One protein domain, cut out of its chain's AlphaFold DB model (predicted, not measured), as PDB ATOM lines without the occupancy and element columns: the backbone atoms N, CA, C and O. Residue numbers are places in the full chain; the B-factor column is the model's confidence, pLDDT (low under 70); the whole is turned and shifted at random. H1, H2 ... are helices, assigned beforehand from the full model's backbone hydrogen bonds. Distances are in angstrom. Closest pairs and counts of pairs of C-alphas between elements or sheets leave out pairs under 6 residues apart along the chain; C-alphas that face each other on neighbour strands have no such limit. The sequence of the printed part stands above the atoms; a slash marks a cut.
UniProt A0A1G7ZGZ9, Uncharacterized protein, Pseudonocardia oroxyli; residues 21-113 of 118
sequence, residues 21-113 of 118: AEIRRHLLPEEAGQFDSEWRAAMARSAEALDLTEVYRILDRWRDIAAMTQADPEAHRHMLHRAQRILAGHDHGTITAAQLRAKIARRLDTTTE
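Overview. This is residues 21 to 113 of the 118 residues of an uncharacterized protein of Pseudonocardia oroxyli (UniProt A0A1G7ZGZ9). A helical hairpin of H2 and H3, with the short H1 packed on residues 62 to 70 of H3, makes the main body; from the end of H3 the chain turns a corner into H4, and beyond it H5 sticks out as a free arm. The arrangement is loose: H4 touches no helix, and residues 95 to 113, of which 97 to 112 belong to H5, stand free. The printed part has 93 residues with five named helices, H1 to H5 in that order, and no named strand; the class is all helix. The radius of gyration of the C-alphas is 17.8 A, and the C-alphas span 49 by 34 by 26 A along their three main axes.

Arrangement. Begin at the longest helix, H2, residues 29 to 49, which forms a hairpin with H3, residues 53 to 71. They touch and run opposite ways at a shallow tilt of 15 degrees; look for their closest C-alphas at Ala 42 and Val 55, 5.6 A apart. H1, residues 21 to 26, touches H3 at residues 62 to 70 alone, with the C-alphas of His 26 and Ala 66 closest at 5.4 A. H1 and H3 run the same way at a shallow tilt of 32 degrees, only just short of steep. H1 and H2 are close but not clearly touching: their closest C-alphas, those of Arg 24 and Ala 32, are 5.9 A apart. H4, residues 73 to 87, is close to H3 but not clearly touching, at a steep tilt of 62 degrees; the C-alphas of Thr 69 and His 76 come closest, at 5.8 A. H5, residues 97 to 112, is apart from H1, H2, H3 and H4. In H3 and H4 every O i to N i+4 pair is within hydrogen-bond range; in H1 it is 1 of 2, in H2 16 of 17 and in H5 10 of 12.

Along the chain. Find C-alpha 29 at (141.257, 207.015, 56.973); from there H2 runs 30.4 A to C-alpha 49 at (119.375, 189.918, 69.293). H3 is 27.6 A long, H4 21.1 A, H5 23.1 A and H1 9.2 A. H5 ends at C-alpha 112, at (161.800, 176.439, 82.808).

Size, cuts and confidence. The two C-alphas farthest apart, those of Glu 48 and Glu 113, are 52.5 A apart. The printed part has no cut. The links H1 to H2, H2 to H3 and H3 to H4 are tight, and the link H4 to H5, with 9 residues, is short. The mean pLDDT of the printed part is 84.4; look for values under 70 at residues 91 to 95, 97 and 110 to 113.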
ATOM      1  N   ALA A  21     133.513 207.148  69.284       87.69
ATOM      2  CA  ALA A  21     133.887 208.360  68.559       87.69
ATOM      3  C   ALA A  21     135.353 208.758  68.788       87.69
ATOM      4  O   ALA A  21     135.980 209.318  67.895       87.69
ATOM      5  N   GLU A  22     135.895 208.477  69.971       87.25
ATOM      6  CA  GLU A  22     137.292 208.743  70.305       87.25
ATOM      7  C   GLU A  22     138.205 207.745  69.592       87.25
ATOM      8  O   GLU A  22     139.125 208.170  68.902       87.25
ATOM      9  N   ILE A  23     137.865 206.449  69.630       88.31
ATOM     10  CA  ILE A  23     138.566 205.395  68.877       88.31
ATOM     11  C   ILE A  23     138.679 205.809  67.409       88.31
ATOM     12  O   ILE A  23     139.778 205.886  66.868       88.31
ATOM     13  N   ARG A  24     137.555 206.195  66.793       91.25
ATOM     14  CA  ARG A  24     137.498 206.617  65.389       91.25
ATOM     15  C   ARG A  24     138.434 207.784  65.050       91.25
ATOM     16  O   ARG A  24     138.931 207.843  63.932       91.25
ATOM     17  N   ARG A  25     138.674 208.722  65.975       90.12
ATOM     18  CA  ARG A  25     139.556 209.886  65.743       90.12
ATOM     19  C   ARG A  25     141.034 209.517  65.673       90.12
ATOM     20  O   ARG A  25     141.814 210.301  65.142       90.12
ATOM     21  N   HIS A  26     141.400 208.363  66.214       88.38
ATOM     22  CA  HIS A  26     142.774 207.875  66.256       88.38
ATOM     23  C   HIS A  26     143.102 206.883  65.137       88.38
ATOM     24  O   HIS A  26     144.258 206.496  64.989       88.38
ATOM     25  N   LEU A  27     142.102 206.482  64.352       88.25
ATOM     26  CA  LEU A  27     142.275 205.573  63.227       88.25
ATOM     27  C   LEU A  27     142.751 206.310  61.973       88.25
ATOM     28  O   LEU A  27     142.441 207.485  61.753       88.25
ATOM     29  N   LEU A  28     143.468 205.584  61.115       86.25
ATOM     30  CA  LEU A  28     143.767 206.048  59.764       86.25
ATOM     31  C   LEU A  28     142.481 206.121  58.917       86.25
ATOM     32  O   LEU A  28     141.516 205.414  59.214       86.25
ATOM     33  N   PRO A  29     142.434 206.930  57.841       84.31
ATOM     34  CA  PRO A  29     141.257 207.015  56.973       84.31
ATOM     35  C   PRO A  29     140.782 205.656  56.437       84.31
ATOM     36  O   PRO A  29     139.579 205.397  56.375       84.31
ATOM     37  N   GLU A  30     141.721 204.777  56.092       79.69
ATOM     38  CA  GLU A  30     141.462 203.428  55.586       79.69
ATOM     39  C   GLU A  30     140.812 202.533  56.654       79.69
ATOM     40  O   GLU A  30     139.930 201.726  56.361       79.69
ATOM     41  N   GLU A  31     141.210 202.717  57.909       87.62
ATOM     42  CA  GLU A  31     140.725 201.965  59.066       87.62
ATOM     43  C   GLU A  31     139.387 202.493  59.577       87.62
ATOM     44  O   GLU A  31     138.506 201.715  59.934       87.62
ATOM     45  N   ALA A  32     139.202 203.815  59.558       90.19
ATOM     46  CA  ALA A  32     137.965 204.465  59.966       90.19
ATOM     47  C   ALA A  32     136.772 203.987  59.124       90.19
ATOM     48  O   ALA A  32     135.686 203.767  59.660       90.19
ATOM     49  N   GLY A  33     136.975 203.763  57.819       90.88
ATOM     50  CA  GLY A  33     135.943 203.198  56.945       90.88
ATOM     51  C   GLY A  33     135.543 201.771  57.337       90.88
ATOM     52  O   GLY A  33     134.352 201.446  57.370       90.88
ATOM     53  N   GLN A  34     136.524 200.930  57.677       91.31
ATOM     54  CA  GLN A  34     136.266 199.565  58.136       91.31
ATOM     55  C   GLN A  34     135.580 199.558  59.509       91.31
ATOM     56  O   GLN A  34     134.569 198.873  59.676       91.31
ATOM     57  N   PHE A  35     136.062 200.376  60.448       93.81
ATOM     58  CA  PHE A  35     135.447 200.579  61.757       93.81
ATOM     59  C   PHE A  35     133.976 200.984  61.637       93.81
ATOM     60  O   PHE A  35     133.110 200.337  62.224       93.81
ATOM     61  N   ASP A  36     133.669 202.003  60.827       94.06
ATOM     62  CA  ASP A  36     132.307 202.519  60.669       94.06
ATOM     63  C   ASP A  36     131.344 201.452  60.123       94.06
ATOM     64  O   ASP A  36     130.168 201.425  60.495       94.06
ATOM     65  N   SER A  37     131.826 200.595  59.218       93.75
ATOM     66  CA  SER A  37     131.043 199.509  58.620       93.75
ATOM     67  C   SER A  37     130.737 198.407  59.635       93.75
ATOM     68  O   SER A  37     129.581 198.022  59.823       93.75
ATOM     69  N   GLU A  38     131.766 197.932  60.335       95.12
ATOM     70  CA  GLU A  38     131.632 196.868  61.326       95.12
ATOM     71  C   GLU A  38     130.820 197.311  62.544       95.12
ATOM     72  O   GLU A  38     129.964 196.561  63.011       95.12
ATOM     73  N   TRP A  39     131.036 198.544  63.015       93.81
ATOM     74  CA  TRP A  39     130.274 199.145  64.106       93.81
ATOM     75  C   TRP A  39     128.778 199.179  63.785       93.81
ATOM     76  O   TRP A  39     127.961 198.709  64.576       93.81
ATOM     77  N   ARG A  40     128.408 199.678  62.595       94.81
ATOM     78  CA  ARG A  40     127.004 199.712  62.150       94.81
ATOM     79  C   ARG A  40     126.402 198.314  62.049       94.81
ATOM     80  O   ARG A  40     125.275 198.112  62.492       94.81
ATOM     81  N   ALA A  41     127.145 197.360  61.495       95.56
ATOM     82  CA  ALA A  41     126.669 195.993  61.333       95.56
ATOM     83  C   ALA A  41     126.435 195.292  62.681       95.56
ATOM     84  O   ALA A  41     125.420 194.624  62.859       95.56
ATOM     85  N   ALA A  42     127.348 195.466  63.637       94.81
ATOM     86  CA  ALA A  42     127.202 194.890  64.967       94.81
ATOM     87  C   ALA A  42     126.095 195.557  65.776       94.81
ATOM     88  O   ALA A  42     125.293 194.855  66.372       94.81
ATOM     89  N   MET A  43     125.978 196.887  65.733       96.12
ATOM     90  CA  MET A  43     124.868 197.588  66.384       96.12
ATOM     91  C   MET A  43     123.505 197.111  65.865       96.12
ATOM     92  O   MET A  43     122.592 196.922  66.663       96.12
ATOM     93  N   ALA A  44     123.374 196.873  64.554       97.12
ATOM     94  CA  ALA A  44     122.146 196.333  63.972       97.12
ATOM     95  C   ALA A  44     121.836 194.919  64.495       97.12
ATOM     96  O   ALA A  44     120.754 194.690  65.030       97.12
ATOM     97  N   ARG A  45     122.805 193.996  64.426       94.94
ATOM     98  CA  ARG A  45     122.630 192.619  64.924       94.94
ATOM     99  C   ARG A  45     122.344 192.570  66.421       94.94
ATOM    100  O   ARG A  45     121.479 191.822  66.862       94.94
ATOM    101  N   SER A  46     123.038 193.388  67.202       95.31
ATOM    102  CA  SER A  46     122.836 193.483  68.642       95.31
ATOM    103  C   SER A  46     121.476 194.062  69.010       95.31
ATOM    104  O   SER A  46     120.898 193.637  70.005       95.31
ATOM    105  N   ALA A  47     120.942 194.997  68.222       96.00
ATOM    106  CA  ALA A  47     119.590 195.505  68.425       96.00
ATOM    107  C   ALA A  47     118.528 194.427  68.151       96.00
ATOM    108  O   ALA A  47     117.546 194.346  68.884       96.00
ATOM    109  N   GLU A  48     118.739 193.582  67.137       96.25
ATOM    110  CA  GLU A  48     117.854 192.451  66.826       96.25
ATOM    111  C   GLU A  48     117.926 191.345  67.889       96.25
ATOM    112  O   GLU A  48     116.897 190.822  68.315       96.25
ATOM    113  N   ALA A  49     119.134 191.000  68.339       96.19
ATOM    114  CA  ALA A  49     119.375 189.918  69.293       96.19
ATOM    115  C   ALA A  49     119.239 190.338  70.767       96.19
ATOM    116  O   ALA A  49     119.253 189.479  71.647       96.19
ATOM    117  N   LEU A  50     119.138 191.645  71.040       95.50
ATOM    118  CA  LEU A  50     119.236 192.243  72.377       95.50
ATOM    119  C   LEU A  50     120.514 191.829  73.134       95.50
ATOM    120  O   LEU A  50     120.522 191.736  74.361       95.50
ATOM    121  N   ASP A  51     121.603 191.607  72.396       95.00
ATOM    122  CA  ASP A  51     122.900 191.169  72.921       95.00
ATOM    123  C   ASP A  51     124.032 192.060  72.392       95.00
ATOM    124  O   ASP A  51     124.327 192.081  71.198       95.00
ATOM    125  N   LEU A  52     124.698 192.781  73.298       94.62
ATOM    126  CA  LEU A  52     125.793 193.709  72.992       94.62
ATOM    127  C   LEU A  52     127.180 193.048  72.951       94.62
ATOM    128  O   LEU A  52     128.171 193.739  72.708       94.62
ATOM    129  N   THR A  53     127.282 191.735  73.162       94.44
ATOM    130  CA  THR A  53     128.564 191.010  73.195       94.44
ATOM    131  C   THR A  53     129.413 191.287  71.955       94.44
ATOM    132  O   THR A  53     130.619 191.531  72.046       94.44
ATOM    133  N   GLU A  54     128.788 191.316  70.777       91.31
ATOM    134  CA  GLU A  54     129.498 191.594  69.533       91.31
ATOM    135  C   GLU A  54     130.036 193.032  69.455       91.31
ATOM    136  O   GLU A  54     131.158 193.239  68.987       91.31
ATOM    137  N   VAL A  55     129.270 194.008  69.949       93.69
ATOM    138  CA  VAL A  55     129.673 195.421  69.998       93.69
ATOM    139  C   VAL A  55     130.922 195.584  70.859       93.69
ATOM    140  O   VAL A  55     131.886 196.213  70.422       93.69
ATOM    141  N   TYR A  56     130.944 194.975  72.048       92.75
ATOM    142  CA  TYR A  56     132.106 195.043  72.938       92.75
ATOM    143  C   TYR A  56     133.346 194.406  72.315       92.75
ATOM    144  O   TYR A  56     134.409 195.023  72.303       92.75
ATOM    145  N   ARG A  57     133.198 193.233  71.690       92.38
ATOM    146  CA  ARG A  57     134.301 192.557  70.995       92.38
ATOM    147  C   ARG A  57     134.912 193.422  69.888       92.38
ATOM    148  O   ARG A  57     136.128 193.431  69.708       92.38
ATOM    149  N   ILE A  58     134.076 194.125  69.125       93.88
ATOM    150  CA  ILE A  58     134.545 195.040  68.078       93.88
ATOM    151  C   ILE A  58     135.261 196.235  68.703       93.88
ATOM    152  O   ILE A  58     136.344 196.585  68.237       93.88
ATOM    153  N   LEU A  59     134.711 196.831  69.764       92.19
ATOM    154  CA  LEU A  59     135.348 197.960  70.442       92.19
ATOM    155  C   LEU A  59     136.725 197.616  70.990       92.19
ATOM    156  O   LEU A  59     137.650 198.387  70.766       92.19
ATOM    157  N   ASP A  60     136.874 196.476  71.658       91.50
ATOM    158  CA  ASP A  60     138.163 196.086  72.233       91.50
ATOM    159  C   ASP A  60     139.220 195.902  71.146       91.50
ATOM    160  O   ASP A  60     140.299 196.487  71.226       91.50
ATOM    161  N   ARG A  61     138.870 195.229  70.045       92.75
ATOM    162  CA  ARG A  61     139.773 195.111  68.896       92.75
ATOM    163  C   ARG A  61     140.185 196.474  68.336       92.75
ATOM    164  O   ARG A  61     141.351 196.685  68.012       92.75
ATOM    165  N   TRP A  62     139.238 197.393  68.164       93.38
ATOM    166  CA  TRP A  62     139.538 198.700  67.579       93.38
ATOM    167  C   TRP A  62     140.264 199.640  68.539       93.38
ATOM    168  O   TRP A  62     140.994 200.510  68.071       93.38
ATOM    169  N   ARG A  63     140.134 199.448  69.857       90.69
ATOM    170  CA  ARG A  63     140.985 200.114  70.854       90.69
ATOM    171  C   ARG A  63     142.439 199.703  70.694       90.69
ATOM    172  O   ARG A  63     143.294 200.582  70.667       90.69
ATOM    173  N   ASP A  64     142.704 198.411  70.520       88.25
ATOM    174  CA  ASP A  64     144.064 197.914  70.294       88.25
ATOM    175  C   ASP A  64     144.661 198.501  69.010       88.25
ATOM    176  O   ASP A  64     145.780 199.013  69.017       88.25
ATOM    177  N   ILE A  65     143.883 198.513  67.921       88.44
ATOM    178  CA  ILE A  65     144.307 199.114  66.649       88.44
ATOM    179  C   ILE A  65     144.581 200.611  66.826       88.44
ATOM    180  O   ILE A  65     145.650 201.084  66.458       88.44
ATOM    181  N   ALA A  66     143.665 201.357  67.446       88.06
ATOM    182  CA  ALA A  66     143.849 202.784  67.692       88.06
ATOM    183  C   ALA A  66     145.064 203.078  68.585       88.06
ATOM    184  O   ALA A  66     145.728 204.096  68.391       88.06
ATOM    185  N   ALA A  67     145.371 202.218  69.558       86.75
ATOM    186  CA  ALA A  67     146.563 202.345  70.390       86.75
ATOM    187  C   ALA A  67     147.846 202.108  69.577       86.75
ATOM    188  O   ALA A  67     148.795 202.884  69.695       86.75
ATOM    189  N   MET A  68     147.863 201.093  68.706       84.19
ATOM    190  CA  MET A  68     148.985 200.829  67.795       84.19
ATOM    191  C   MET A  68     149.207 201.986  66.815       84.19
ATOM    192  O   MET A  68     150.334 202.459  66.672       84.19
ATOM    193  N   THR A  69     148.132 202.486  66.197       84.00
ATOM    194  CA  THR A  69     148.183 203.622  65.270       84.00
ATOM    195  C   THR A  69     148.703 204.883  65.955       84.00
ATOM    196  O   THR A  69     149.487 205.613  65.360       84.00
ATOM    197  N   GLN A  70     148.308 205.146  67.204       85.06
ATOM    198  CA  GLN A  70     148.807 206.299  67.961       85.06
ATOM    199  C   GLN A  70     150.277 206.170  68.355       85.06
ATOM    200  O   GLN A  70     150.983 207.177  68.371       85.06
ATOM    201  N   ALA A  71     150.729 204.960  68.689       86.19
ATOM    202  CA  ALA A  71     152.106 204.723  69.102       86.19
ATOM    203  C   ALA A  71     153.099 204.956  67.952       86.19
ATOM    204  O   ALA A  71     154.133 205.586  68.166       86.19
ATOM    205  N   ASP A  72     152.783 204.475  66.745       86.00
ATOM    206  CA  ASP A  72     153.595 204.708  65.546       86.00
ATOM    207  C   ASP A  72     152.739 204.649  64.261       86.00
ATOM    208  O   ASP A  72     152.547 203.576  63.671       86.00
ATOM    209  N   PRO A  73     152.234 205.804  63.784       82.12
ATOM    210  CA  PRO A  73     151.386 205.855  62.598       82.12
ATOM    211  C   PRO A  73     152.088 205.401  61.311       82.12
ATOM    212  O   PRO A  73     151.432 204.892  60.402       82.12
ATOM    213  N   GLU A  74     153.400 205.617  61.180       83.75
ATOM    214  CA  GLU A  74     154.135 205.238  59.969       83.75
ATOM    215  C   GLU A  74     154.432 203.743  59.951       83.75
ATOM    216  O   GLU A  74     154.148 203.082  58.947       83.75
ATOM    217  N   ALA A  75     154.916 203.175  61.058       80.56
ATOM    218  CA  ALA A  75     155.119 201.733  61.156       80.56
ATOM    219  C   ALA A  75     153.808 200.966  60.958       80.56
ATOM    220  O   ALA A  75     153.796 199.928  60.289       80.56
ATOM    221  N   HIS A  76     152.694 201.500  61.463       81.50
ATOM    222  CA  HIS A  76     151.376 200.909  61.265       81.50
ATOM    223  C   HIS A  76     150.937 200.931  59.792       81.50
ATOM    224  O   HIS A  76     150.533 199.899  59.250       81.50
ATOM    225  N   ARG A  77     151.130 202.050  59.077       84.88
ATOM    226  CA  ARG A  77     150.907 202.110  57.615       84.88
ATOM    227  C   ARG A  77     151.787 201.121  56.855       84.88
ATOM    228  O   ARG A  77     151.304 200.423  55.961       84.88
ATOM    229  N   HIS A  78     153.065 201.023  57.217       84.75
ATOM    230  CA  HIS A  78     153.982 200.058  56.613       84.75
ATOM    231  C   HIS A  78     153.541 198.611  56.860       84.75
ATOM    232  O   HIS A  78     153.613 197.785  55.947       84.75
ATOM    233  N   MET A  79     153.051 198.306  58.064       85.06
ATOM    234  CA  MET A  79     152.482 197.003  58.400       85.06
ATOM    235  C   MET A  79     151.257 196.692  57.534       85.06
ATOM    236  O   MET A  79     151.210 195.610  56.948       85.06
ATOM    237  N   LEU A  80     150.306 197.623  57.400       84.88
ATOM    238  CA  LEU A  80     149.110 197.439  56.568       84.88
ATOM    239  C   LEU A  80     149.475 197.201  55.098       84.88
ATOM    240  O   LEU A  80     148.986 196.256  54.479       84.88
ATOM    241  N   HIS A  81     150.401 197.991  54.556       84.75
ATOM    242  CA  HIS A  81     150.882 197.816  53.188       84.75
ATOM    243  C   HIS A  81     151.579 196.458  52.992       84.75
ATOM    244  O   HIS A  81     151.375 195.777  51.985       84.75
ATOM    245  N   ARG A  82     152.382 196.012  53.969       83.12
ATOM    246  CA  ARG A  82     152.981 194.670  53.945       83.12
ATOM    247  C   ARG A  82     151.910 193.579  54.005       83.12
ATOM    248  O   ARG A  82     151.990 192.631  53.232       83.12
ATOM    249  N   ALA A  83     150.908 193.706  54.872       82.88
ATOM    250  CA  ALA A  83     149.818 192.738  54.976       82.88
ATOM    251  C   ALA A  83     149.047 192.612  53.653       82.88
ATOM    252  O   ALA A  83     148.808 191.498  53.191       82.88
ATOM    253  N   GLN A  84     148.742 193.734  52.994       82.62
ATOM    254  CA  GLN A  84     148.115 193.739  51.669       82.62
ATOM    255  C   GLN A  84     148.969 193.017  50.626       82.62
ATOM    256  O   GLN A  84     148.456 192.197  49.869       82.62
ATOM    257  N   ARG A  85     150.283 193.265  50.614       80.19
ATOM    258  CA  ARG A  85     151.203 192.554  49.717       80.19
ATOM    259  C   ARG A  85     151.239 191.052  49.985       80.19
ATOM    260  O   ARG A  85     151.273 190.292  49.024       80.19
ATOM    261  N   ILE A  86     151.209 190.629  51.249       79.56
ATOM    262  CA  ILE A  86     151.151 189.207  51.614       79.56
ATOM    263  C   ILE A  86     149.846 188.580  51.115       79.56
ATOM    264  O   ILE A  86     149.874 187.539  50.466       79.56
ATOM    265  N   LEU A  87     148.708 189.228  51.369       73.31
ATOM    266  CA  LEU A  87     147.394 188.742  50.934       73.31
ATOM    267  C   LEU A  87     147.266 188.679  49.407       73.31
ATOM    268  O   LEU A  87     146.642 187.763  48.883       73.31
ATOM    269  N   ALA A  88     147.894 189.613  48.693       81.31
ATOM    270  CA  ALA A  88     147.976 189.611  47.236       81.31
ATOM    271  C   ALA A  88     149.008 188.608  46.673       81.31
ATOM    272  O   ALA A  88     149.172 188.512  45.459       81.31
ATOM    273  N   GLY A  89     149.729 187.873  47.531       80.25
ATOM    274  CA  GLY A  89     150.758 186.910  47.124       80.25
ATOM    275  C   GLY A  89     152.056 187.547  46.611       80.25
ATOM    276  O   GLY A  89     152.882 186.875  45.999       80.25
ATOM    277  N   HIS A  90     152.254 188.845  46.840       75.06
ATOM    278  CA  HIS A  90     153.443 189.608  46.440       75.06
ATOM    279  C   HIS A  90     154.541 189.641  47.511       75.06
ATOM    280  O   HIS A  90     155.594 190.258  47.310       75.06
ATOM    281  N   ASP A  91     154.279 189.053  48.673       67.25
ATOM    282  CA  ASP A  91     155.234 188.902  49.760       67.25
ATOM    283  C   ASP A  91     154.893 187.630  50.550       67.25
ATOM    284  O   ASP A  91     153.730 187.251  50.676       67.25
ATOM    285  N   HIS A  92     155.902 186.965  51.090       62.59
ATOM    286  CA  HIS A  92     155.725 185.806  51.959       62.59
ATOM    287  C   HIS A  92     156.278 186.267  53.296       62.59
ATOM    288  O   HIS A  92     157.455 186.618  53.356       62.59
ATOM    289  N   GLY A  93     155.430 186.369  54.324       61.50
ATOM    290  CA  GLY A  93     155.790 186.980  55.607       61.50
ATOM    291  C   GLY A  93     157.220 186.645  56.058       61.50
ATOM    292  O   GLY A  93     157.680 185.516  55.925       61.50
ATOM    293  N   THR A  94     157.928 187.639  56.596       66.38
ATOM    294  CA  THR A  94     159.387 187.608  56.825       66.38
ATOM    295  C   THR A  94     159.884 186.536  57.802       66.38
ATOM    296  O   THR A  94     161.092 186.379  57.975       66.38
ATOM    297  N   ILE A  95     158.978 185.801  58.445       65.62
ATOM    298  CA  ILE A  95     159.292 184.680  59.325       65.62
ATOM    299  C   ILE A  95     158.567 183.431  58.850       65.62
ATOM    300  O   ILE A  95     157.342 183.333  58.867       65.62
ATOM    301  N   THR A  96     159.365 182.443  58.476       70.25
ATOM    302  CA  THR A  96     158.905 181.092  58.173       70.25
ATOM    303  C   THR A  96     158.314 180.429  59.422       70.25
ATOM    304  O   THR A  96     158.687 180.738  60.558       70.25
ATOM    305  N   ALA A  97     157.443 179.434  59.232       62.47
ATOM    306  CA  ALA A  97     156.894 178.632  60.330       62.47
ATOM    307  C   ALA A  97     157.984 177.962  61.198       62.47
ATOM    308  O   ALA A  97     157.763 177.670  62.371       62.47
ATOM    309  N   ALA A  98     159.174 177.712  60.641       70.19
ATOM    310  CA  ALA A  98     160.330 177.223  61.388       70.19
ATOM    311  C   ALA A  98     160.906 178.297  62.331       70.19
ATOM    312  O   ALA A  98     161.150 178.018  63.504       70.19
ATOM    313  N   GLN A  99     161.047 179.538  61.859       76.25
ATOM    314  CA  GLN A  99     161.526 180.657  62.677       76.25
ATOM    315  C   GLN A  99     160.530 181.035  63.783       76.25
ATOM    316  O   GLN A  99     160.946 181.353  64.897       76.25
ATOM    317  N   LEU A 100     159.222 180.946  63.513       80.00
ATOM    318  CA  LEU A 100     158.196 181.148  64.538       80.00
ATOM    319  C   LEU A 100     158.281 180.078  65.641       80.00
ATOM    320  O   LEU A 100     158.279 180.420  66.822       80.00
ATOM    321  N   ARG A 101     158.436 178.799  65.266       76.38
ATOM    322  CA  ARG A 101     158.628 177.693  66.221       76.38
ATOM    323  C   ARG A 101     159.881 177.869  67.077       76.38
ATOM    324  O   ARG A 101     159.797 177.728  68.292       76.38
ATOM    325  N   ALA A 102     161.004 178.259  66.474       82.56
ATOM    326  CA  ALA A 102     162.245 178.523  67.203       82.56
ATOM    327  C   ALA A 102     162.098 179.667  68.226       82.56
ATOM    328  O   ALA A 102     162.631 179.595  69.331       82.56
ATOM    329  N   LYS A 103     161.335 180.715  67.887       78.00
ATOM    330  CA  LYS A 103     161.085 181.844  68.795       78.00
ATOM    331  C   LYS A 103     160.179 181.465  69.972       78.00
ATOM    332  O   LYS A 103     160.382 181.983  71.067       78.00
ATOM    333  N   ILE A 104     159.199 180.585  69.753       83.44
ATOM    334  CA  ILE A 104     158.325 180.062  70.814       83.44
ATOM    335  C   ILE A 104     159.120 179.155  71.757       83.44
ATOM    336  O   ILE A 104     159.059 179.367  72.962       83.44
ATOM    337  N   ALA A 105     159.924 178.229  71.221       81.81
ATOM    338  CA  ALA A 105     160.794 177.365  72.024       81.81
ATOM    339  C   ALA A 105     161.713 178.186  72.943       81.81
ATOM    340  O   ALA A 105     161.719 177.983  74.152       81.81
ATOM    341  N   ARG A 106     162.350 179.236  72.403       81.88
ATOM    342  CA  ARG A 106     163.226 180.123  73.183       81.88
ATOM    343  C   ARG A 106     162.526 180.842  74.342       81.88
ATOM    344  O   ARG A 106     163.193 181.200  75.301       81.88
ATOM    345  N   ARG A 107     161.214 181.097  74.257       75.00
ATOM    346  CA  ARG A 107     160.447 181.700  75.366       75.00
ATOM    347  C   ARG A 107     160.056 180.676  76.429       75.00
ATOM    348  O   ARG A 107     159.923 181.058  77.583       75.00
ATOM    349  N   LEU A 108     159.847 179.421  76.040       82.69
ATOM    350  CA  LEU A 108     159.476 178.344  76.958       82.69
ATOM    351  C   LEU A 108     160.691 177.841  77.751       82.69
ATOM    352  O   LEU A 108     160.571 177.592  78.949       82.69
ATOM    353  N   ASP A 109     161.872 177.801  77.127       75.50
ATOM    354  CA  ASP A 109     163.122 177.438  77.808       75.50
ATOM    355  C   ASP A 109     163.474 178.447  78.913       75.50
ATOM    356  O   ASP A 109     163.796 178.053  80.029       75.50
ATOM    357  N   THR A 110     163.291 179.752  78.668       62.88
ATOM    358  CA  THR A 110     163.539 180.801  79.679       62.88
ATOM    359  C   THR A 110     162.565 180.780  80.860       62.88
ATOM    360  O   THR A 110     162.828 181.420  81.869       62.88
ATOM    361  N   THR A 111     161.428 180.088  80.743       59.09
ATOM    362  CA  THR A 111     160.460 179.920  81.842       59.09
ATOM    363  C   THR A 111     160.745 178.662  82.663       59.09
ATOM    364  O   THR A 111     160.299 178.568  83.797       59.09
ATOM    365  N   THR A 112     161.521 177.715  82.129       58.16
ATOM    366  CA  THR A 112     161.800 176.439  82.808       58.16
ATOM    367  C   THR A 112     162.993 176.535  83.772       58.16
ATOM    368  O   THR A 112     163.134 175.696  84.655       58.16
ATOM    369  N   GLU A 113     163.834 177.571  83.661       56.38
ATOM    370  CA  GLU A 113     165.009 177.753  84.531       56.38
ATOM    371  C   GLU A 113     164.704 178.387  85.910       56.38
ATOM    372  O   GLU A 113     165.584 178.367  86.767       56.38
TER     373      GLU A 113